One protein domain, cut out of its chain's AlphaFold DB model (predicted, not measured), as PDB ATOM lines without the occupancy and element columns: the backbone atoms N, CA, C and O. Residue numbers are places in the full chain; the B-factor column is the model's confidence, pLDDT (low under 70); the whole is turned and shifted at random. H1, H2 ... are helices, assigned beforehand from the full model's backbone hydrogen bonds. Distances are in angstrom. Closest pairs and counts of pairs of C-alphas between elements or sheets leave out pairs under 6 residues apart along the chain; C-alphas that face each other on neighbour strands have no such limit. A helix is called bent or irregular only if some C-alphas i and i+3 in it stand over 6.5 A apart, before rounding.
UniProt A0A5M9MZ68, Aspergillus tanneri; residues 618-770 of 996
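Overview. This is residues 618 to 770 of the 996 residues of a protein of Aspergillus tanneri (UniProt A0A5M9MZ68). The helical hairpin of H1 and H2 forms the middle of an elongated structure, with H3 and H4 toward one end, H6 and H7 where H1 ends, and H8 and H9 beyond them at the other end. H5 crosses H1. The 153 printed residues include nine named helices, H1 to H9 in order, and no named strand: all helix, with mostly crossed packing. The whole is only just loose, close to compact, with a radius of gyration of the C-alphas of 18.3 A, and spans 57 by 34 by 25 A.

Along the chain. Residues 618 to 635 hold no named element. Find C-alpha 636 at (32.925, -46.141, -36.583); from there H1, residues 636 to 651, runs 22.4 A. H2 is residues 655 to 669, 20.8 A; H3, 678 to 682; H4, 689 to 700, 16.7 A; H5, 707 to 714; H6, 716 to 724; H7, 732 to 741. H8, 747 to 757, is irregular, with C-alphas 753 and 756 7.9 A apart. H9, 760 to 767, ends at C-alpha (48.944, -23.342, -18.576).

Arrangement. Begin at the hub, H1, and name the closest C-alphas. It touches H2 at Arg 646 and Val 658, 5.4 A, at a shallow tilt of 11 degrees, opposite ways. Residues 641 to 648 alone touch H5, at Ile 645 and Ala 709, 5.0 A; 648 to 651 alone touch H6, at Leu 651 and Leu 721, 6.4 A; 650 to 651 alone touch H7, at Leu 651 and Ala 732, 5.3 A. H3 touches H4 at Ser 678 and Ala 692, 4.6 A. H8 and H9 are close but not clearly touching, at Trp 755 and Gln 763, 6.8 A. Every O i to N i+4 pair is within hydrogen-bond range in H1, H2, H3, H4, H6, H7 and H9, against 2 of 4 in H5 and 4 of 7 in H8.

Size, cuts and confidence. The C-alphas farthest apart, of Arg 618 and Glu 752, are 57.5 A apart. The printed part has no cut, no link between helices is long, and no printed residue is under 70 in pLDDT.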
ATOM      1  N   ARG A 618      25.849 -45.136 -56.338       90.62
ATOM      2  CA  ARG A 618      25.428 -45.335 -57.739       90.62
ATOM      3  C   ARG A 618      25.649 -44.084 -58.591       90.62
ATOM      4  O   ARG A 618      26.215 -44.179 -59.677       90.62
ATOM      5  N   ASN A 619      25.297 -42.913 -58.066       91.00
ATOM      6  CA  ASN A 619      25.459 -41.623 -58.740       91.00
ATOM      7  C   ASN A 619      26.893 -41.052 -58.657       91.00
ATOM      8  O   ASN A 619      27.112 -39.921 -59.079       91.00
ATOM      9  N   HIS A 620      27.862 -41.804 -58.117       91.25
ATOM     10  CA  HIS A 620      29.279 -41.428 -58.019       91.25
ATOM     11  C   HIS A 620      29.534 -40.082 -57.294       91.25
ATOM     12  O   HIS A 620      30.415 -39.302 -57.660       91.25
ATOM     13  N   ILE A 621      28.766 -39.802 -56.234       92.50
ATOM     14  CA  ILE A 621      28.826 -38.541 -55.481       92.50
ATOM     15  C   ILE A 621      30.063 -38.506 -54.569       92.50
ATOM     16  O   ILE A 621      30.139 -39.192 -53.547       92.50
ATOM     17  N   LEU A 622      31.019 -37.650 -54.936       91.44
ATOM     18  CA  LEU A 622      32.297 -37.466 -54.235       91.44
ATOM     19  C   LEU A 622      32.221 -36.535 -53.014       91.44
ATOM     20  O   LEU A 622      33.002 -36.703 -52.081       91.44
ATOM     21  N   TYR A 623      31.338 -35.534 -53.033       94.69
ATOM     22  CA  TYR A 623      31.337 -34.440 -52.056       94.69
ATOM     23  C   TYR A 623      30.633 -34.827 -50.755       94.69
ATOM     24  O   TYR A 623      29.470 -35.234 -50.786       94.69
ATOM     25  N   ALA A 624      31.290 -34.616 -49.610       95.00
ATOM     26  CA  ALA A 624      30.685 -34.844 -48.294       95.00
ATOM     27  C   ALA A 624      29.365 -34.070 -48.102       95.00
ATOM     28  O   ALA A 624      28.379 -34.651 -47.662       95.00
ATOM     29  N   CYS A 625      29.302 -32.808 -48.544       94.44
ATOM     30  CA  CYS A 625      28.114 -31.951 -48.437       94.44
ATOM     31  C   CYS A 625      26.859 -32.461 -49.177       94.44
ATOM     32  O   CYS A 625      25.760 -31.982 -48.911       94.44
ATOM     33  N   GLN A 626      26.998 -33.428 -50.093       94.56
ATOM     34  CA  GLN A 626      25.882 -34.054 -50.814       94.56
ATOM     35  C   GLN A 626      25.487 -35.427 -50.243       94.56
ATOM     36  O   GLN A 626      24.594 -36.090 -50.783       94.56
ATOM     37  N   ARG A 627      26.108 -35.861 -49.144       93.81
ATOM     38  CA  ARG A 627      25.865 -37.152 -48.491       93.81
ATOM     39  C   ARG A 627      25.344 -36.934 -47.073       93.81
ATOM     40  O   ARG A 627      25.653 -35.928 -46.447       93.81
ATOM     41  N   SER A 628      24.532 -37.871 -46.597       94.19
ATOM     42  CA  SER A 628      24.159 -37.963 -45.183       94.19
ATOM     43  C   SER A 628      25.196 -38.822 -44.471       94.19
ATOM     44  O   SER A 628      25.510 -39.915 -44.945       94.19
ATOM     45  N   ALA A 629      25.758 -38.301 -43.384       95.19
ATOM     46  CA  ALA A 629      26.745 -38.966 -42.545       95.19
ATOM     47  C   ALA A 629      26.336 -38.780 -41.070       95.19
ATOM     48  O   ALA A 629      26.548 -37.694 -40.524       95.19
ATOM     49  N   PRO A 630      25.701 -39.783 -40.433       94.81
ATOM     50  CA  PRO A 630      25.230 -39.671 -39.055       94.81
ATOM     51  C   PRO A 630      26.400 -39.608 -38.067       94.81
ATOM     52  O   PRO A 630      27.485 -40.118 -38.350       94.81
ATOM     53  N   LEU A 631      26.163 -39.039 -36.880       91.81
ATOM     54  CA  LEU A 631      27.162 -38.956 -35.805       91.81
ATOM     55  C   LEU A 631      27.826 -40.309 -35.490       91.81
ATOM     56  O   LEU A 631      29.054 -40.365 -35.391       91.81
ATOM     57  N   HIS A 632      27.025 -41.379 -35.410       93.50
ATOM     58  CA  HIS A 632      27.462 -42.760 -35.172       93.50
ATOM     59  C   HIS A 632      27.222 -43.640 -36.414       93.50
ATOM     60  O   HIS A 632      26.136 -44.206 -36.575       93.50
ATOM     61  N   PRO A 633      28.197 -43.738 -37.335       94.25
ATOM     62  CA  PRO A 633      28.079 -44.563 -38.533       94.25
ATOM     63  C   PRO A 633      28.341 -46.057 -38.237       94.25
ATOM     64  O   PRO A 633      29.175 -46.371 -37.386       94.25
ATOM     65  N   PRO A 634      27.767 -47.010 -39.005       93.88
ATOM     66  CA  PRO A 634      27.945 -48.464 -38.797       93.88
ATOM     67  C   PRO A 634      29.380 -49.011 -38.932       93.88
ATOM     68  O   PRO A 634      29.586 -50.221 -38.833       93.88
ATOM     69  N   ASN A 635      30.349 -48.135 -39.216       94.69
ATOM     70  CA  ASN A 635      31.753 -48.423 -39.503       94.69
ATOM     71  C   ASN A 635      32.711 -47.638 -38.575       94.69
ATOM     72  O   ASN A 635      33.901 -47.536 -38.873       94.69
ATOM     73  N   GLU A 636      32.201 -47.064 -37.475       94.50
ATOM     74  CA  GLU A 636      32.925 -46.141 -36.583       94.50
ATOM     75  C   GLU A 636      34.293 -46.675 -36.113       94.50
ATOM     76  O   GLU A 636      35.286 -45.964 -36.221       94.50
ATOM     77  N   LEU A 637      34.393 -47.951 -35.720       93.88
ATOM     78  CA  LEU A 637      35.659 -48.557 -35.272       93.88
ATOM     79  C   LEU A 637      36.778 -48.498 -36.334       93.88
ATOM     80  O   LEU A 637      37.924 -48.177 -36.017       93.88
ATOM     81  N   PHE A 638      36.451 -48.757 -37.607       95.44
ATOM     82  CA  PHE A 638      37.418 -48.651 -38.707       95.44
ATOM     83  C   PHE A 638      37.702 -47.187 -39.069       95.44
ATOM     84  O   PHE A 638      38.841 -46.836 -39.380       95.44
ATOM     85  N   ILE A 639      36.694 -46.312 -38.970       96.19
ATOM     86  CA  ILE A 639      36.869 -44.864 -39.133       96.19
ATOM     87  C   ILE A 639      37.882 -44.325 -38.119       96.19
ATOM     88  O   ILE A 639      38.803 -43.633 -38.536       96.19
ATOM     89  N   THR A 640      37.810 -44.705 -36.841       94.94
ATOM     90  CA  THR A 640      38.772 -44.260 -35.817       94.94
ATOM     91  C   THR A 640      40.207 -44.708 -36.109       94.94
ATOM     92  O   THR A 640      41.150 -43.942 -35.902       94.94
ATOM     93  N   GLN A 641      40.404 -45.899 -36.684       95.50
ATOM     94  CA  GLN A 641      41.728 -46.326 -37.157       95.50
ATOM     95  C   GLN A 641      42.238 -45.462 -38.331       95.50
ATOM     96  O   GLN A 641      43.421 -45.119 -38.385       95.50
ATOM     97  N   LEU A 642      41.357 -45.046 -39.247       96.19
ATOM     98  CA  LEU A 642      41.706 -44.108 -40.323       96.19
ATOM     99  C   LEU A 642      41.903 -42.664 -39.817       96.19
ATOM    100  O   LEU A 642      42.758 -41.956 -40.348       96.19
ATOM    101  N   GLU A 643      41.171 -42.225 -38.787       95.69
ATOM    102  CA  GLU A 643      41.344 -40.926 -38.117       95.69
ATOM    103  C   GLU A 643      42.741 -40.828 -37.473       95.69
ATOM    104  O   GLU A 643      43.421 -39.818 -37.664       95.69
ATOM    105  N   GLN A 644      43.226 -41.892 -36.817       95.19
ATOM    106  CA  GLN A 644      44.599 -41.974 -36.287       95.19
ATOM    107  C   GLN A 644      45.659 -41.892 -37.401       95.19
ATOM    108  O   GLN A 644      46.638 -41.152 -37.282       95.19
ATOM    109  N   ILE A 645      45.455 -42.578 -38.533       95.56
ATOM    110  CA  ILE A 645      46.368 -42.485 -39.688       95.56
ATOM    111  C   ILE A 645      46.344 -41.074 -40.302       95.56
ATOM    112  O   ILE A 645      47.401 -40.535 -40.642       95.56
ATOM    113  N   ARG A 646      45.164 -40.447 -40.411       95.62
ATOM    114  CA  ARG A 646      45.003 -39.052 -40.855       95.62
ATOM    115  C   ARG A 646      45.756 -38.089 -39.935       95.62
ATOM    116  O   ARG A 646      46.459 -37.219 -40.443       95.62
ATOM    117  N   ARG A 647      45.666 -38.276 -38.613       95.00
ATOM    118  CA  ARG A 647      46.396 -37.479 -37.617       95.00
ATOM    119  C   ARG A 647      47.908 -37.617 -37.789       95.00
ATOM    120  O   ARG A 647      48.588 -36.607 -37.905       95.00
ATOM    121  N   THR A 648      48.432 -38.832 -37.960       95.19
ATOM    122  CA  THR A 648      49.853 -39.036 -38.306       95.19
ATOM    123  C   THR A 648      50.266 -38.242 -39.555       95.19
ATOM    124  O   THR A 648      51.335 -37.637 -39.557       95.19
ATOM    125  N   ARG A 649      49.420 -38.169 -40.597       94.81
ATOM    126  CA  ARG A 649      49.712 -37.369 -41.806       94.81
ATOM    127  C   ARG A 649      49.702 -35.862 -41.569       94.81
ATOM    128  O   ARG A 649      50.528 -35.164 -42.149       94.81
ATOM    129  N   GLU A 650      48.850 -35.367 -40.680       94.44
ATOM    130  CA  GLU A 650      48.875 -33.971 -40.233       94.44
ATOM    131  C   GLU A 650      50.194 -33.634 -39.508       94.44
ATOM    132  O   GLU A 650      50.849 -32.646 -39.843       94.44
ATOM    133  N   LEU A 651      50.651 -34.501 -38.596       94.06
ATOM    134  CA  LEU A 651      51.910 -34.335 -37.846       94.06
ATOM    135  C   LEU A 651      53.172 -34.447 -38.725       94.06
ATOM    136  O   LEU A 651      54.221 -33.882 -38.395       94.06
ATOM    137  N   THR A 652      53.086 -35.138 -39.867       92.62
ATOM    138  CA  THR A 652      54.145 -35.178 -40.893       92.62
ATOM    139  C   THR A 652      53.997 -34.115 -41.987       92.62
ATOM    140  O   THR A 652      54.795 -34.120 -42.918       92.62
ATOM    141  N   LEU A 653      53.017 -33.205 -41.891       91.94
ATOM    142  CA  LEU A 653      52.704 -32.171 -42.897       91.94
ATOM    143  C   LEU A 653      52.332 -32.717 -44.297       91.94
ATOM    144  O   LEU A 653      52.448 -32.020 -45.302       91.94
ATOM    145  N   ASP A 654      51.834 -33.953 -44.369       91.88
ATOM    146  CA  ASP A 654      51.361 -34.601 -45.599       91.88
ATOM    147  C   ASP A 654      49.925 -34.145 -45.923       91.88
ATOM    148  O   ASP A 654      48.943 -34.868 -45.728       91.88
ATOM    149  N   GLU A 655      49.789 -32.902 -46.402       89.06
ATOM    150  CA  GLU A 655      48.489 -32.299 -46.737       89.06
ATOM    151  C   GLU A 655      47.711 -33.096 -47.801       89.06
ATOM    152  O   GLU A 655      46.477 -33.096 -47.798       89.06
ATOM    153  N   VAL A 656      48.409 -33.787 -48.711       89.19
ATOM    154  CA  VAL A 656      47.792 -34.635 -49.743       89.19
ATOM    155  C   VAL A 656      47.182 -35.879 -49.096       89.19
ATOM    156  O   VAL A 656      46.001 -36.161 -49.312       89.19
ATOM    157  N   GLY A 657      47.937 -36.565 -48.235       90.06
ATOM    158  CA  GLY A 657      47.461 -37.688 -47.435       90.06
ATOM    159  C   GLY A 657      46.279 -37.315 -46.541       90.06
ATOM    160  O   GLY A 657      45.273 -38.020 -46.550       90.06
ATOM    161  N   VAL A 658      46.338 -36.178 -45.835       92.81
ATOM    162  CA  VAL A 658      45.209 -35.675 -45.024       92.81
ATOM    163  C   VAL A 658      43.957 -35.471 -45.887       92.81
ATOM    164  O   VAL A 658      42.878 -35.955 -45.537       92.81
ATOM    165  N   ARG A 659      44.083 -34.816 -47.053       90.94
ATOM    166  CA  ARG A 659      42.957 -34.593 -47.982       90.94
ATOM    167  C   ARG A 659      42.369 -35.903 -48.513       90.94
ATOM    168  O   ARG A 659      41.140 -35.992 -48.618       90.94
ATOM    169  N   ALA A 660      43.210 -36.891 -48.820       91.75
ATOM    170  CA  ALA A 660      42.792 -38.216 -49.271       91.75
ATOM    171  C   ALA A 660      42.031 -38.966 -48.164       91.75
ATOM    172  O   ALA A 660      40.851 -39.270 -48.348       91.75
ATOM    173  N   TYR A 661      42.643 -39.158 -46.986       95.38
ATOM    174  CA  TYR A 661      42.013 -39.876 -45.874       95.38
ATOM    175  C   TYR A 661      40.696 -39.228 -45.430       95.38
ATOM    176  O   TYR A 661      39.715 -39.951 -45.308       95.38
ATOM    177  N   SER A 662      40.598 -37.896 -45.292       95.06
ATOM    178  CA  SER A 662      39.303 -37.247 -44.991       95.06
ATOM    179  C   SER A 662      38.226 -37.543 -46.040       95.06
ATOM    180  O   SER A 662      37.061 -37.701 -45.698       95.06
ATOM    181  N   THR A 663      38.588 -37.646 -47.323       94.62
ATOM    182  CA  THR A 663      37.613 -37.931 -48.390       94.62
ATOM    183  C   THR A 663      37.113 -39.376 -48.326       94.62
ATOM    184  O   THR A 663      35.914 -39.608 -48.488       94.62
ATOM    185  N   SER A 664      38.005 -40.330 -48.039       95.56
ATOM    186  CA  SER A 664      37.648 -41.740 -47.846       95.56
ATOM    187  C   SER A 664      36.870 -41.975 -46.546       95.56
ATOM    188  O   SER A 664      35.863 -42.677 -46.564       95.56
ATOM    189  N   ILE A 665      37.275 -41.346 -45.437       96.62
ATOM    190  CA  ILE A 665      36.559 -41.398 -44.152       96.62
ATOM    191  C   ILE A 665      35.129 -40.873 -44.332       96.62
ATOM    192  O   ILE A 665      34.181 -41.578 -43.999       96.62
ATOM    193  N   ALA A 666      34.953 -39.714 -44.971       96.31
ATOM    194  CA  ALA A 666      33.634 -39.142 -45.241       96.31
ATOM    195  C   ALA A 666      32.760 -39.980 -46.193       96.31
ATOM    196  O   ALA A 666      31.547 -39.779 -46.243       96.31
ATOM    197  N   ALA A 667      33.352 -40.876 -46.990       95.75
ATOM    198  CA  ALA A 667      32.613 -41.833 -47.812       95.75
ATOM    199  C   ALA A 667      32.173 -43.058 -46.987       95.75
ATOM    200  O   ALA A 667      31.048 -43.528 -47.142       95.75
ATOM    201  N   ILE A 668      33.022 -43.533 -46.070       95.94
ATOM    202  CA  ILE A 668      32.736 -44.662 -45.168       95.94
ATOM    203  C   ILE A 668      31.736 -44.261 -44.066       95.94
ATOM    204  O   ILE A 668      30.843 -45.040 -43.740       95.94
ATOM    205  N   ALA A 669      31.816 -43.031 -43.545       95.69
ATOM    206  CA  ALA A 669      30.847 -42.469 -42.597       95.69
ATOM    207  C   ALA A 669      29.446 -42.305 -43.220       95.69
ATOM    208  O   ALA A 669      28.438 -42.507 -42.552       95.69
ATOM    209  N   ALA A 670      29.380 -42.006 -44.521       95.44
ATOM    210  CA  ALA A 670      28.135 -41.928 -45.285       95.44
ATOM    211  C   ALA A 670      27.617 -43.291 -45.800       95.44
ATOM    212  O   ALA A 670      26.626 -43.342 -46.541       95.44
ATOM    213  N   TYR A 671      28.291 -44.402 -45.476       95.12
ATOM    214  CA  TYR A 671      27.888 -45.740 -45.905       95.12
ATOM    215  C   TYR A 671      26.950 -46.378 -44.857       95.12
ATOM    216  O   TYR A 671      27.376 -46.628 -43.730       95.12
ATOM    217  N   PRO A 672      25.671 -46.650 -45.193       93.44
ATOM    218  CA  PRO A 672      24.628 -46.982 -44.215       93.44
ATOM    219  C   PRO A 672      24.625 -48.455 -43.772       93.44
ATOM    220  O   PRO A 672      23.709 -48.885 -43.074       93.44
ATOM    221  N   TYR A 673      25.618 -49.241 -44.187       93.00
ATOM    222  CA  TYR A 673      25.759 -50.651 -43.837       93.00
ATOM    223  C   TYR A 673      27.138 -50.888 -43.215       93.00
ATOM    224  O   TYR A 673      28.099 -50.201 -43.562       93.00
ATOM    225  N   SER A 674      27.261 -51.870 -42.323       93.00
ATOM    226  CA  SER A 674      28.577 -52.326 -41.865       93.00
ATOM    227  C   SER A 674      29.292 -53.052 -43.004       93.00
ATOM    228  O   SER A 674      28.758 -54.021 -43.546       93.00
ATOM    229  N   LEU A 675      30.486 -52.576 -43.356       92.44
ATOM    230  CA  LEU A 675      31.338 -53.139 -44.402       92.44
ATOM    231  C   LEU A 675      31.717 -54.588 -44.070       92.44
ATOM    232  O   LEU A 675      32.081 -54.894 -42.933       92.44
ATOM    233  N   ARG A 676      31.663 -55.480 -45.066       90.06
ATOM    234  CA  ARG A 676      32.018 -56.904 -44.906       90.06
ATOM    235  C   ARG A 676      33.192 -57.332 -45.781       90.06
ATOM    236  O   ARG A 676      33.922 -58.237 -45.395       90.06
ATOM    237  N   HIS A 677      33.404 -56.670 -46.915       86.69
ATOM    238  CA  HIS A 677      34.443 -57.011 -47.884       86.69
ATOM    239  C   HIS A 677      35.169 -55.758 -48.375       86.69
ATOM    240  O   HIS A 677      34.556 -54.728 -48.657       86.69
ATOM    241  N   SER A 678      36.474 -55.871 -48.613       88.56
ATOM    242  CA  SER A 678      37.294 -54.800 -49.201       88.56
ATOM    243  C   SER A 678      36.802 -54.328 -50.585       88.56
ATOM    244  O   SER A 678      36.980 -53.161 -50.937       88.56
ATOM    245  N   ARG A 679      36.086 -55.184 -51.332       86.56
ATOM    246  CA  ARG A 679      35.387 -54.839 -52.588       86.56
ATOM    247  C   ARG A 679      34.307 -53.760 -52.402       86.56
ATOM    248  O   ARG A 679      34.090 -52.965 -53.311       86.56
ATOM    249  N   GLU A 680      33.647 -53.697 -51.243       89.62
ATOM    250  CA  GLU A 680      32.643 -52.659 -50.957       89.62
ATOM    251  C   GLU A 680      33.309 -51.280 -50.903       89.62
ATOM    252  O   GLU A 680      32.836 -50.350 -51.554       89.62
ATOM    253  N   ILE A 681      34.469 -51.171 -50.247       91.38
ATOM    254  CA  ILE A 681      35.271 -49.937 -50.187       91.38
ATOM    255  C   ILE A 681      35.751 -49.511 -51.577       91.38
ATOM    256  O   ILE A 681      35.669 -48.331 -51.904       91.38
ATOM    257  N   GLN A 682      36.183 -50.453 -52.423       90.31
ATOM    258  CA  GLN A 682      36.561 -50.161 -53.818       90.31
ATOM    259  C   GLN A 682      35.398 -49.603 -54.658       90.31
ATOM    260  O   GLN A 682      35.639 -48.976 -55.686       90.31
ATOM    261  N   SER A 683      34.144 -49.806 -54.234       89.62
ATOM    262  CA  SER A 683      32.968 -49.220 -54.887       89.62
ATOM    263  C   SER A 683      32.613 -47.810 -54.397       89.62
ATOM    264  O   SER A 683      31.776 -47.158 -55.018       89.62
ATOM    265  N   LEU A 684      33.218 -47.319 -53.304       93.06
ATOM    266  CA  LEU A 684      32.872 -46.025 -52.708       93.06
ATOM    267  C   LEU A 684      33.593 -44.852 -53.408       93.06
ATOM    268  O   LEU A 684      34.827 -44.800 -53.421       93.06
ATOM    269  N   PRO A 685      32.858 -43.845 -53.924       89.50
ATOM    270  CA  PRO A 685      33.445 -42.627 -54.478       89.50
ATOM    271  C   PRO A 685      34.366 -41.897 -53.486       89.50
ATOM    272  O   PRO A 685      33.908 -41.323 -52.494       89.50
ATOM    273  N   GLY A 686      35.666 -41.873 -53.794       84.81
ATOM    274  CA  GLY A 686      36.700 -41.253 -52.957       84.81
ATOM    275  C   GLY A 686      37.467 -42.219 -52.045       84.81
ATOM    276  O   GLY A 686      38.263 -41.757 -51.227       84.81
ATOM    277  N   CYS A 687      37.265 -43.532 -52.180       90.50
ATOM    278  CA  CYS A 687      38.085 -44.563 -51.545       90.50
ATOM    279  C   CYS A 687      39.054 -45.193 -52.557       90.50
ATOM    280  O   CYS A 687      38.644 -45.760 -53.566       90.50
ATOM    281  N   GLU A 688      40.355 -45.110 -52.283       86.00
ATOM    282  CA  GLU A 688      41.387 -45.760 -53.098       86.00
ATOM    283  C   GLU A 688      41.594 -47.229 -52.700       86.00
ATOM    284  O   GLU A 688      41.324 -47.623 -51.561       86.00
ATOM    285  N   ASN A 689      42.201 -48.024 -53.592       88.81
ATOM    286  CA  ASN A 689      42.604 -49.413 -53.316       88.81
ATOM    287  C   ASN A 689      43.401 -49.561 -52.007       88.81
ATOM    288  O   ASN A 689      43.249 -50.558 -51.310       88.81
ATOM    289  N   LYS A 690      44.194 -48.550 -51.629       91.44
ATOM    290  CA  LYS A 690      44.936 -48.509 -50.362       91.44
ATOM    291  C   LYS A 690      44.029 -48.630 -49.129       91.44
ATOM    292  O   LYS A 690      44.391 -49.321 -48.183       91.44
ATOM    293  N   ILE A 691      42.848 -48.009 -49.145       94.75
ATOM    294  CA  ILE A 691      41.876 -48.082 -48.041       94.75
ATOM    295  C   ILE A 691      41.234 -49.474 -47.980       94.75
ATOM    296  O   ILE A 691      41.010 -50.005 -46.897       94.75
ATOM    297  N   ALA A 692      41.009 -50.104 -49.136       91.81
ATOM    298  CA  ALA A 692      40.531 -51.483 -49.221       91.81
ATOM    299  C   ALA A 692      41.578 -52.501 -48.711       91.81
ATOM    300  O   ALA A 692      41.220 -53.468 -48.033       91.81
ATOM    301  N   THR A 693      42.872 -52.259 -48.956       93.38
ATOM    302  CA  THR A 693      43.969 -53.035 -48.349       93.38
ATOM    303  C   THR A 693      44.006 -52.854 -46.831       93.38
ATOM    304  O   THR A 693      44.022 -53.851 -46.117       93.38
ATOM    305  N   LEU A 694      43.930 -51.613 -46.329       94.69
ATOM    306  CA  LEU A 694      43.858 -51.343 -44.885       94.69
ATOM    307  C   LEU A 694      42.634 -52.010 -44.240       94.69
ATOM    308  O   LEU A 694      42.739 -52.540 -43.146       94.69
ATOM    309  N   PHE A 695      41.482 -52.067 -44.906       94.69
ATOM    310  CA  PHE A 695      40.332 -52.796 -44.362       94.69
ATOM    311  C   PHE A 695      40.562 -54.312 -44.296       94.69
ATOM    312  O   PHE A 695      40.162 -54.952 -43.330       94.69
ATOM    313  N   THR A 696      41.271 -54.878 -45.276       92.75
ATOM    314  CA  THR A 696      41.674 -56.295 -45.245       92.75
ATOM    315  C   THR A 696      42.643 -56.563 -44.082       92.75
ATOM    316  O   THR A 696      42.515 -57.576 -43.397       92.75
ATOM    317  N   GLU A 697      43.569 -55.636 -43.803       93.69
ATOM    318  CA  GLU A 697      44.448 -55.664 -42.621       93.69
ATOM    319  C   GLU A 697      43.640 -55.575 -41.313       93.69
ATOM    320  O   GLU A 697      43.818 -56.413 -40.434       93.69
ATOM    321  N   TYR A 698      42.699 -54.629 -41.213       94.25
ATOM    322  CA  TYR A 698      41.797 -54.455 -40.067       94.25
ATOM    323  C   TYR A 698      40.995 -55.729 -39.764       94.25
ATOM    324  O   TYR A 698      40.982 -56.181 -38.622       94.25
ATOM    325  N   GLN A 699      40.390 -56.349 -40.784       91.88
ATOM    326  CA  GLN A 699      39.646 -57.609 -40.642       91.88
ATOM    327  C   GLN A 699      40.537 -58.810 -40.284       91.88
ATOM    328  O   GLN A 699      40.048 -59.774 -39.701       91.88
ATOM    329  N   SER A 700      41.828 -58.759 -40.625       90.25
ATOM    330  CA  SER A 700      42.810 -59.806 -40.301       90.25
ATOM    331  C   SER A 700      43.506 -59.586 -38.950       90.25
ATOM    332  O   SER A 700      44.229 -60.465 -38.482       90.25
ATOM    333  N   SER A 701      43.335 -58.414 -38.330       90.06
ATOM    334  CA  SER A 701      43.981 -58.054 -37.068       90.06
ATOM    335  C   SER A 701      43.154 -58.562 -35.881       90.06
ATOM    336  O   SER A 701      41.996 -58.167 -35.761       90.06
ATOM    337  N   PRO A 702      43.729 -59.341 -34.940       85.12
ATOM    338  CA  PRO A 702      42.976 -59.908 -33.816       85.12
ATOM    339  C   PRO A 702      42.361 -58.833 -32.908       85.12
ATOM    340  O   PRO A 702      41.250 -59.006 -32.419       85.12
ATOM    341  N   ASP A 703      43.050 -57.698 -32.747       85.19
ATOM    342  CA  ASP A 703      42.594 -56.565 -31.929       85.19
ATOM    343  C   ASP A 703      41.828 -55.493 -32.734       85.19
ATOM    344  O   ASP A 703      41.549 -54.417 -32.209       85.19
ATOM    345  N   GLY A 704      41.575 -55.708 -34.033       85.31
ATOM    346  CA  GLY A 704      40.988 -54.688 -34.917       85.31
ATOM    347  C   GLY A 704      41.836 -53.413 -35.088       85.31
ATOM    348  O   GLY A 704      41.295 -52.347 -35.373       85.31
ATOM    349  N   THR A 705      43.161 -53.481 -34.900       88.94
ATOM    350  CA  THR A 705      44.053 -52.310 -34.980       88.94
ATOM    351  C   THR A 705      44.980 -52.352 -36.192       88.94
ATOM    352  O   THR A 705      45.613 -53.370 -36.461       88.94
ATOM    353  N   LEU A 706      45.127 -51.226 -36.895       91.50
ATOM    354  CA  LEU A 706      46.035 -51.093 -38.041       91.50
ATOM    355  C   LEU A 706      47.466 -50.803 -37.582       91.50
ATOM    356  O   LEU A 706      47.686 -49.928 -36.744       91.50
ATOM    357  N   ALA A 707      48.465 -51.435 -38.197       87.94
ATOM    358  CA  ALA A 707      49.877 -51.159 -37.922       87.94
ATOM    359  C   ALA A 707      50.231 -49.681 -38.180       87.94
ATOM    360  O   ALA A 707      50.950 -49.061 -37.397       87.94
ATOM    361  N   ALA A 708      49.655 -49.088 -39.232       87.81
ATOM    362  CA  ALA A 708      49.815 -47.670 -39.551       87.81
ATOM    363  C   ALA A 708      49.105 -46.715 -38.566       87.81
ATOM    364  O   ALA A 708      49.485 -45.548 -38.489       87.81
ATOM    365  N   ALA A 709      48.097 -47.187 -37.824       90.44
ATOM    366  CA  ALA A 709      47.408 -46.407 -36.791       90.44
ATOM    367  C   ALA A 709      48.154 -46.487 -35.448       90.44
ATOM    368  O   ALA A 709      48.430 -45.454 -34.837       90.44
ATOM    369  N   ARG A 710      48.602 -47.695 -35.056       90.00
ATOM    370  CA  ARG A 710      49.447 -47.935 -33.865       90.00
ATOM    371  C   ARG A 710      50.680 -47.027 -33.817       90.00
ATOM    372  O   ARG A 710      51.085 -46.639 -32.726       90.00
ATOM    373  N   ALA A 711      51.229 -46.654 -34.979       88.00
ATOM    374  CA  ALA A 711      52.359 -45.735 -35.117       88.00
ATOM    375  C   ALA A 711      52.222 -44.454 -34.268       88.00
ATOM    376  O   ALA A 711      53.190 -44.056 -33.627       88.00
ATOM    377  N   LEU A 712      51.019 -43.866 -34.188       90.19
ATOM    378  CA  LEU A 712      50.740 -42.647 -33.410       90.19
ATOM    379  C   LEU A 712      50.987 -42.819 -31.897       90.19
ATOM    380  O   LEU A 712      51.238 -41.845 -31.194       90.19
ATOM    381  N   HIS A 713      50.934 -44.055 -31.393       88.88
ATOM    382  CA  HIS A 713      51.129 -44.392 -29.980       88.88
ATOM    383  C   HIS A 713      52.426 -45.176 -29.709       88.88
ATOM    384  O   HIS A 713      52.910 -45.176 -28.576       88.88
ATOM    385  N   SER A 714      53.011 -45.831 -30.718       90.69
ATOM    386  CA  SER A 714      54.283 -46.557 -30.583       90.69
ATOM    387  C   SER A 714      55.518 -45.702 -30.880       90.69
ATOM    388  O   SER A 714      56.576 -45.963 -30.315       90.69
ATOM    389  N   ASP A 715      55.412 -44.706 -31.765       93.62
ATOM    390  CA  ASP A 715      56.519 -43.803 -32.092       93.62
ATOM    391  C   ASP A 715      56.578 -42.647 -31.066       93.62
ATOM    392  O   ASP A 715      55.610 -41.886 -30.944       93.62
ATOM    393  N   PRO A 716      57.687 -42.482 -30.315       92.94
ATOM    394  CA  PRO A 716      57.816 -41.401 -29.342       92.94
ATOM    395  C   PRO A 716      57.810 -40.009 -29.992       92.94
ATOM    396  O   PRO A 716      57.310 -39.066 -29.383       92.94
ATOM    397  N   ALA A 717      58.299 -39.867 -31.231       93.06
ATOM    398  CA  ALA A 717      58.285 -38.592 -31.938       93.06
ATOM    399  C   ALA A 717      56.859 -38.201 -32.338       93.06
ATOM    400  O   ALA A 717      56.445 -37.070 -32.088       93.06
ATOM    401  N   LEU A 718      56.073 -39.134 -32.896       94.25
ATOM    402  CA  LEU A 718      54.664 -38.866 -33.214       94.25
ATOM    403  C   LEU A 718      53.851 -38.555 -31.953       94.25
ATOM    404  O   LEU A 718      53.063 -37.614 -31.978       94.25
ATOM    405  N   ARG A 719      54.100 -39.257 -30.838       95.31
ATOM    406  CA  ARG A 719      53.461 -38.958 -29.545       95.31
ATOM    407  C   ARG A 719      53.737 -37.540 -29.048       95.31
ATOM    408  O   ARG A 719      52.793 -36.854 -28.665       95.31
ATOM    409  N   THR A 720      54.992 -37.085 -29.047       94.94
ATOM    410  CA  THR A 720      55.295 -35.709 -28.620       94.94
ATOM    411  C   THR A 720      54.752 -34.677 -29.613       94.94
ATOM    412  O   THR A 720      54.243 -33.643 -29.192       94.94
ATOM    413  N   LEU A 721      54.789 -34.944 -30.923       96.19
ATOM    414  CA  LEU A 721      54.186 -34.051 -31.920       96.19
ATOM    415  C   LEU A 721      52.661 -33.936 -31.750       96.19
ATOM    416  O   LEU A 721      52.113 -32.844 -31.915       96.19
ATOM    417  N   ASP A 722      51.977 -35.026 -31.392       94.88
ATOM    418  CA  ASP A 722      50.544 -35.025 -31.088       94.88
ATOM    419  C   ASP A 722      50.245 -34.243 -29.799       94.88
ATOM    420  O   ASP A 722      49.408 -33.340 -29.806       94.88
ATOM    421  N   LEU A 723      51.014 -34.494 -28.730       94.12
ATOM    422  CA  LEU A 723      50.954 -33.730 -27.479       94.12
ATOM    423  C   LEU A 723      51.134 -32.228 -27.738       94.12
ATOM    424  O   LEU A 723      50.277 -31.435 -27.356       94.12
ATOM    425  N   PHE A 724      52.194 -31.826 -28.440       95.38
ATOM    426  CA  PHE A 724      52.476 -30.418 -28.722       95.38
ATOM    427  C   PHE A 724      51.408 -29.778 -29.608       95.38
ATOM    428  O   PHE A 724      50.977 -28.666 -29.325       95.38
ATOM    429  N   SER A 725      50.915 -30.476 -30.633       93.31
ATOM    430  CA  SER A 725      49.834 -29.964 -31.491       93.31
ATOM    431  C   SER A 725      48.425 -30.091 -30.888       93.31
ATOM    432  O   SER A 725      47.443 -29.750 -31.547       93.31
ATOM    433  N   SER A 726      48.312 -30.569 -29.645       91.81
ATOM    434  CA  SER A 726      47.097 -30.467 -28.823       91.81
ATOM    435  C   SER A 726      47.098 -29.229 -27.907       91.81
ATOM    436  O   SER A 726      46.096 -28.948 -27.251       91.81
ATOM    437  N   ILE A 727      48.203 -28.470 -27.866       92.56
ATOM    438  CA  ILE A 727      48.309 -27.197 -27.143       92.56
ATOM    439  C   ILE A 727      47.633 -26.096 -27.968       92.56
ATOM    440  O   ILE A 727      47.935 -25.903 -29.148       92.56
ATOM    441  N   TRP A 728      46.745 -25.317 -27.344       89.69
ATOM    442  CA  TRP A 728      46.092 -24.208 -28.040       89.69
ATOM    443  C   TRP A 728      47.113 -23.176 -28.552       89.69
ATOM    444  O   TRP A 728      47.976 -22.701 -27.813       89.69
ATOM    445  N   GLY A 729      47.007 -22.820 -29.836       87.06
ATOM    446  CA  GLY A 729      47.963 -21.945 -30.522       87.06
ATOM    447  C   GLY A 729      49.220 -22.646 -31.062       87.06
ATOM    448  O   GLY A 729      50.115 -21.962 -31.559       87.06
ATOM    449  N   VAL A 730      49.313 -23.980 -31.002       92.81
ATOM    450  CA  VAL A 730      50.431 -24.766 -31.555       92.81
ATOM    451  C   VAL A 730      49.910 -25.684 -32.667       92.81
ATOM    452  O   VAL A 730      49.319 -26.726 -32.417       92.81
ATOM    453  N   GLY A 731      50.126 -25.301 -33.928       91.31
ATOM    454  CA  GLY A 731      49.825 -26.168 -35.076       91.31
ATOM    455  C   GLY A 731      50.931 -27.199 -35.329       91.31
ATOM    456  O   GLY A 731      52.035 -27.067 -34.802       91.31
ATOM    457  N   ALA A 732      50.694 -28.180 -36.208       92.38
ATOM    458  CA  ALA A 732      51.675 -29.227 -36.532       92.38
ATOM    459  C   ALA A 732      53.061 -28.682 -36.952       92.38
ATOM    460  O   ALA A 732      54.085 -29.240 -36.563       92.38
ATOM    461  N   ARG A 733      53.129 -27.550 -37.675       93.69
ATOM    462  CA  ARG A 733      54.409 -26.884 -38.008       93.69
ATOM    463  C   ARG A 733      55.155 -26.399 -36.752       93.69
ATOM    464  O   ARG A 733      56.357 -26.606 -36.639       93.69
ATOM    465  N   THR A 734      54.443 -25.813 -35.790       93.56
ATOM    466  CA  THR A 734      54.998 -25.322 -34.516       93.56
ATOM    467  C   THR A 734      55.374 -26.469 -33.573       93.56
ATOM    468  O   THR A 734      56.429 -26.424 -32.951       93.56
ATOM    469  N   ALA A 735      54.579 -27.543 -33.533       95.31
ATOM    470  CA  ALA A 735      54.927 -28.770 -32.815       95.31
ATOM    471  C   ALA A 735      56.250 -29.375 -33.327       95.31
ATOM    472  O   ALA A 735      57.082 -29.822 -32.537       95.31
ATOM    473  N   ARG A 736      56.484 -29.331 -34.648       95.06
ATOM    474  CA  ARG A 736      57.754 -29.758 -35.258       95.06
ATOM    475  C   ARG A 736      58.921 -28.825 -34.924       95.06
ATOM    476  O   ARG A 736      60.001 -29.336 -34.656       95.06
ATOM    477  N   ASP A 737      58.724 -27.506 -34.873       94.25
ATOM    478  CA  ASP A 737      59.750 -26.564 -34.382       94.25
ATOM    479  C   ASP A 737      60.176 -26.907 -32.943       94.25
ATOM    480  O   ASP A 737      61.358 -27.116 -32.662       94.25
ATOM    481  N   PHE A 738      59.197 -27.082 -32.051       94.25
ATOM    482  CA  PHE A 738      59.421 -27.452 -30.652       94.25
ATOM    483  C   PHE A 738      60.194 -28.780 -30.528       94.25
ATOM    484  O   PHE A 738      61.182 -28.857 -29.799       94.25
ATOM    485  N   TYR A 739      59.806 -29.807 -31.291       95.12
ATOM    486  CA  TYR A 739      60.434 -31.127 -31.219       95.12
ATOM    487  C   TYR A 739      61.824 -31.202 -31.883       95.12
ATOM    488  O   TYR A 739      62.756 -31.764 -31.299       95.12
ATOM    489  N   TYR A 740      61.979 -30.676 -33.104       93.56
ATOM    490  CA  TYR A 740      63.186 -30.871 -33.920       93.56
ATOM    491  C   TYR A 740      64.215 -29.740 -33.791       93.56
ATOM    492  O   TYR A 740      65.408 -30.025 -33.829       93.56
ATOM    493  N   HIS A 741      63.793 -28.479 -33.633       91.31
ATOM    494  CA  HIS A 741      64.721 -27.343 -33.521       91.31
ATOM    495  C   HIS A 741      65.030 -26.964 -32.074       91.31
ATOM    496  O   HIS A 741      66.161 -26.580 -31.781       91.31
ATOM    497  N   ARG A 742      64.056 -27.092 -31.163       90.12
ATOM    498  CA  ARG A 742      64.235 -26.750 -29.737       90.12
ATOM    499  C   ARG A 742      64.553 -27.949 -28.848       90.12
ATOM    500  O   ARG A 742      65.048 -27.769 -27.743       90.12
ATOM    501  N   GLY A 743      64.306 -29.162 -29.343       92.62
ATOM    502  CA  GLY A 743      64.633 -30.414 -28.660       92.62
ATOM    503  C   GLY A 743      63.636 -30.854 -27.585       92.62
ATOM    504  O   GLY A 743      63.864 -31.898 -26.981       92.62
ATOM    505  N   TRP A 744      62.534 -30.124 -27.385       94.94
ATOM    506  CA  TRP A 744      61.548 -30.379 -26.329       94.94
ATOM    507  C   TRP A 744      60.816 -31.719 -26.525       94.94
ATOM    508  O   TRP A 744      60.569 -32.154 -27.658       94.94
ATOM    509  N   ARG A 745      60.474 -32.392 -25.424       93.44
ATOM    510  CA  ARG A 745      59.904 -33.749 -25.373       93.44
ATOM    511  C   ARG A 745      58.562 -33.832 -24.646       93.44
ATOM    512  O   ARG A 745      57.751 -34.685 -25.013       93.44
ATOM    513  N   ASP A 746      58.304 -32.928 -23.709       93.81
ATOM    514  CA  ASP A 746      57.068 -32.838 -22.925       93.81
ATOM    515  C   ASP A 746      56.670 -31.372 -22.633       93.81
ATOM    516  O   ASP A 746      57.184 -30.436 -23.250       93.81
ATOM    517  N   LEU A 747      55.671 -31.170 -21.765       91.44
ATOM    518  CA  LEU A 747      55.188 -29.838 -21.389       91.44
ATOM    519  C   LEU A 747      56.109 -29.128 -20.385       91.44
ATOM    520  O   LEU A 747      56.089 -27.898 -20.337       91.44
ATOM    521  N   ASP A 748      56.917 -29.862 -19.619       91.75
ATOM    522  CA  ASP A 748      57.793 -29.285 -18.599       91.75
ATOM    523  C   ASP A 748      59.021 -28.637 -19.259       91.75
ATOM    524  O   ASP A 748      59.347 -27.498 -18.932       91.75
ATOM    525  N   ASP A 749      59.583 -29.251 -20.311       91.69
ATOM    526  CA  ASP A 749      60.557 -28.616 -21.222       91.69
ATOM    527  C   ASP A 749      60.067 -27.247 -21.748       91.69
ATOM    528  O   ASP A 749      60.819 -26.268 -21.842       91.69
ATOM    529  N   ILE A 750      58.777 -27.165 -22.103       92.69
ATOM    530  CA  ILE A 750      58.144 -25.944 -22.621       92.69
ATOM    531  C   ILE A 750      58.012 -24.880 -21.518       92.69
ATOM    532  O   ILE A 750      58.117 -23.684 -21.806       92.69
ATOM    533  N   VAL A 751      57.801 -25.284 -20.264       91.19
ATOM    534  CA  VAL A 751      57.684 -24.376 -19.114       91.19
ATOM    535  C   VAL A 751      59.056 -23.918 -18.606       91.19
ATOM    536  O   VAL A 751      59.223 -22.724 -18.358       91.19
ATOM    537  N   GLU A 752      60.046 -24.807 -18.497       90.56
ATOM    538  CA  GLU A 752      61.384 -24.475 -17.987       90.56
ATOM    539  C   GLU A 752      62.214 -23.697 -19.021       90.56
ATOM    540  O   GLU A 752      62.753 -22.630 -18.714       90.56
ATOM    541  N   TYR A 753      62.276 -24.180 -20.266       89.62
ATOM    542  CA  TYR A 753      63.140 -23.607 -21.310       89.62
ATOM    543  C   TYR A 753      62.380 -22.737 -22.318       89.62
ATOM    544  O   TYR A 753      62.958 -21.834 -22.930       89.62
ATOM    545  N   GLY A 754      61.086 -22.996 -22.522       86.12
ATOM    546  CA  GLY A 754      60.301 -22.378 -23.593       86.12
ATOM    547  C   GLY A 754      59.527 -21.113 -23.239       86.12
ATOM    548  O   GLY A 754      59.317 -20.276 -24.123       86.12
ATOM    549  N   TRP A 755      59.125 -20.938 -21.979       90.12
ATOM    550  CA  TRP A 755      58.025 -20.051 -21.575       90.12
ATOM    551  C   TRP A 755      58.107 -18.604 -22.090       90.12
ATOM    552  O   TRP A 755      57.116 -18.045 -22.569       90.12
ATOM    553  N   ASN A 756      59.301 -18.007 -22.041       90.25
ATOM    554  CA  ASN A 756      59.547 -16.618 -22.457       90.25
ATOM    555  C   ASN A 756      59.581 -16.423 -23.987       90.25
ATOM    556  O   ASN A 756      59.569 -15.289 -24.457       90.25
ATOM    557  N   SER A 757      59.632 -17.513 -24.758       89.88
ATOM    558  CA  SER A 757      59.636 -17.509 -26.230       89.88
ATOM    559  C   SER A 757      58.270 -17.835 -26.852       89.88
ATOM    560  O   SER A 757      58.116 -17.759 -28.073       89.88
ATOM    561  N   LEU A 758      57.289 -18.215 -26.029       90.62
ATOM    562  CA  LEU A 758      55.919 -18.487 -26.453       90.62
ATOM    563  C   LEU A 758      55.131 -17.189 -26.649       90.62
ATOM    564  O   LEU A 758      55.281 -16.224 -25.898       90.62
ATOM    565  N   THR A 759      54.194 -17.193 -27.597       91.69
ATOM    566  CA  THR A 759      53.160 -16.150 -27.645       91.69
ATOM    567  C   THR A 759      52.260 -16.226 -26.409       91.69
ATOM    568  O   THR A 759      52.077 -17.294 -25.818       91.69
ATOM    569  N   ARG A 760      51.616 -15.111 -26.041       89.19
ATOM    570  CA  ARG A 760      50.696 -15.074 -24.892       89.19
ATOM    571  C   ARG A 760      49.576 -16.120 -24.995       89.19
ATOM    572  O   ARG A 760      49.217 -16.720 -23.988       89.19
ATOM    573  N   VAL A 761      49.078 -16.375 -26.205       90.44
ATOM    574  CA  VAL A 761      48.056 -17.396 -26.495       90.44
ATOM    575  C   VAL A 761      48.577 -18.808 -26.208       90.44
ATOM    576  O   VAL A 761      47.891 -19.584 -25.548       90.44
ATOM    577  N   GLN A 762      49.807 -19.118 -26.622       92.44
ATOM    578  CA  GLN A 762      50.451 -20.410 -26.357       92.44
ATOM    579  C   GLN A 762      50.765 -20.603 -24.867       92.44
ATOM    580  O   GLN A 762      50.527 -21.684 -24.345       92.44
ATOM    581  N   GLN A 763      51.208 -19.564 -24.147       92.69
ATOM    582  CA  GLN A 763      51.370 -19.630 -22.683       92.69
ATOM    583  C   GLN A 763      50.063 -20.010 -21.971       92.69
ATOM    584  O   GLN A 763      50.074 -20.794 -21.026       92.69
ATOM    585  N   ILE A 764      48.929 -19.460 -22.421       91.38
ATOM    586  CA  ILE A 764      47.600 -19.790 -21.885       91.38
ATOM    587  C   ILE A 764      47.218 -21.230 -22.272       91.38
ATOM    588  O   ILE A 764      46.749 -21.981 -21.420       91.38
ATOM    589  N   GLY A 765      47.488 -21.638 -23.517       91.56
ATOM    590  CA  GLY A 765      47.269 -23.001 -24.009       91.56
ATOM    591  C   GLY A 765      48.068 -24.076 -23.266       91.56
ATOM    592  O   GLY A 765      47.531 -25.151 -23.023       91.56
ATOM    593  N   VAL A 766      49.313 -23.786 -22.865       92.62
ATOM    594  CA  VAL A 766      50.137 -24.656 -22.005       92.62
ATOM    595  C   VAL A 766      49.583 -24.670 -20.580       92.62
ATOM    596  O   VAL A 766      49.300 -25.732 -20.036       92.62
ATOM    597  N   LYS A 767      49.364 -23.489 -19.982       90.94
ATOM    598  CA  LYS A 767      48.944 -23.342 -18.576       90.94
ATOM    599  C   LYS A 767      47.629 -24.057 -18.241       90.94
ATOM    600  O   LYS A 767      47.452 -24.484 -17.104       90.94
ATOM    601  N   TYR A 768      46.710 -24.140 -19.200       90.25
ATOM    602  CA  TYR A 768      45.380 -24.726 -19.022       90.25
ATOM    603  C   TYR A 768      45.138 -25.949 -19.914       90.25
ATOM    604  O   TYR A 768      43.986 -26.305 -20.145       90.25
ATOM    605  N   HIS A 769      46.201 -26.586 -20.419       90.12
ATOM    606  CA  HIS A 769      46.142 -27.710 -21.365       90.12
ATOM    607  C   HIS A 769      45.151 -28.804 -20.924       90.12
ATOM    608  O   HIS A 769      44.145 -29.038 -21.595       90.12
ATOM    609  N   ASP A 770      45.368 -29.359 -19.731       86.19
ATOM    610  CA  ASP A 770      44.497 -30.336 -19.065       86.19
ATOM    611  C   ASP A 770      43.036 -29.885 -18.920       86.19
ATOM    612  O   ASP A 770      42.105 -30.678 -19.072       86.19
TER     613      ASP A 770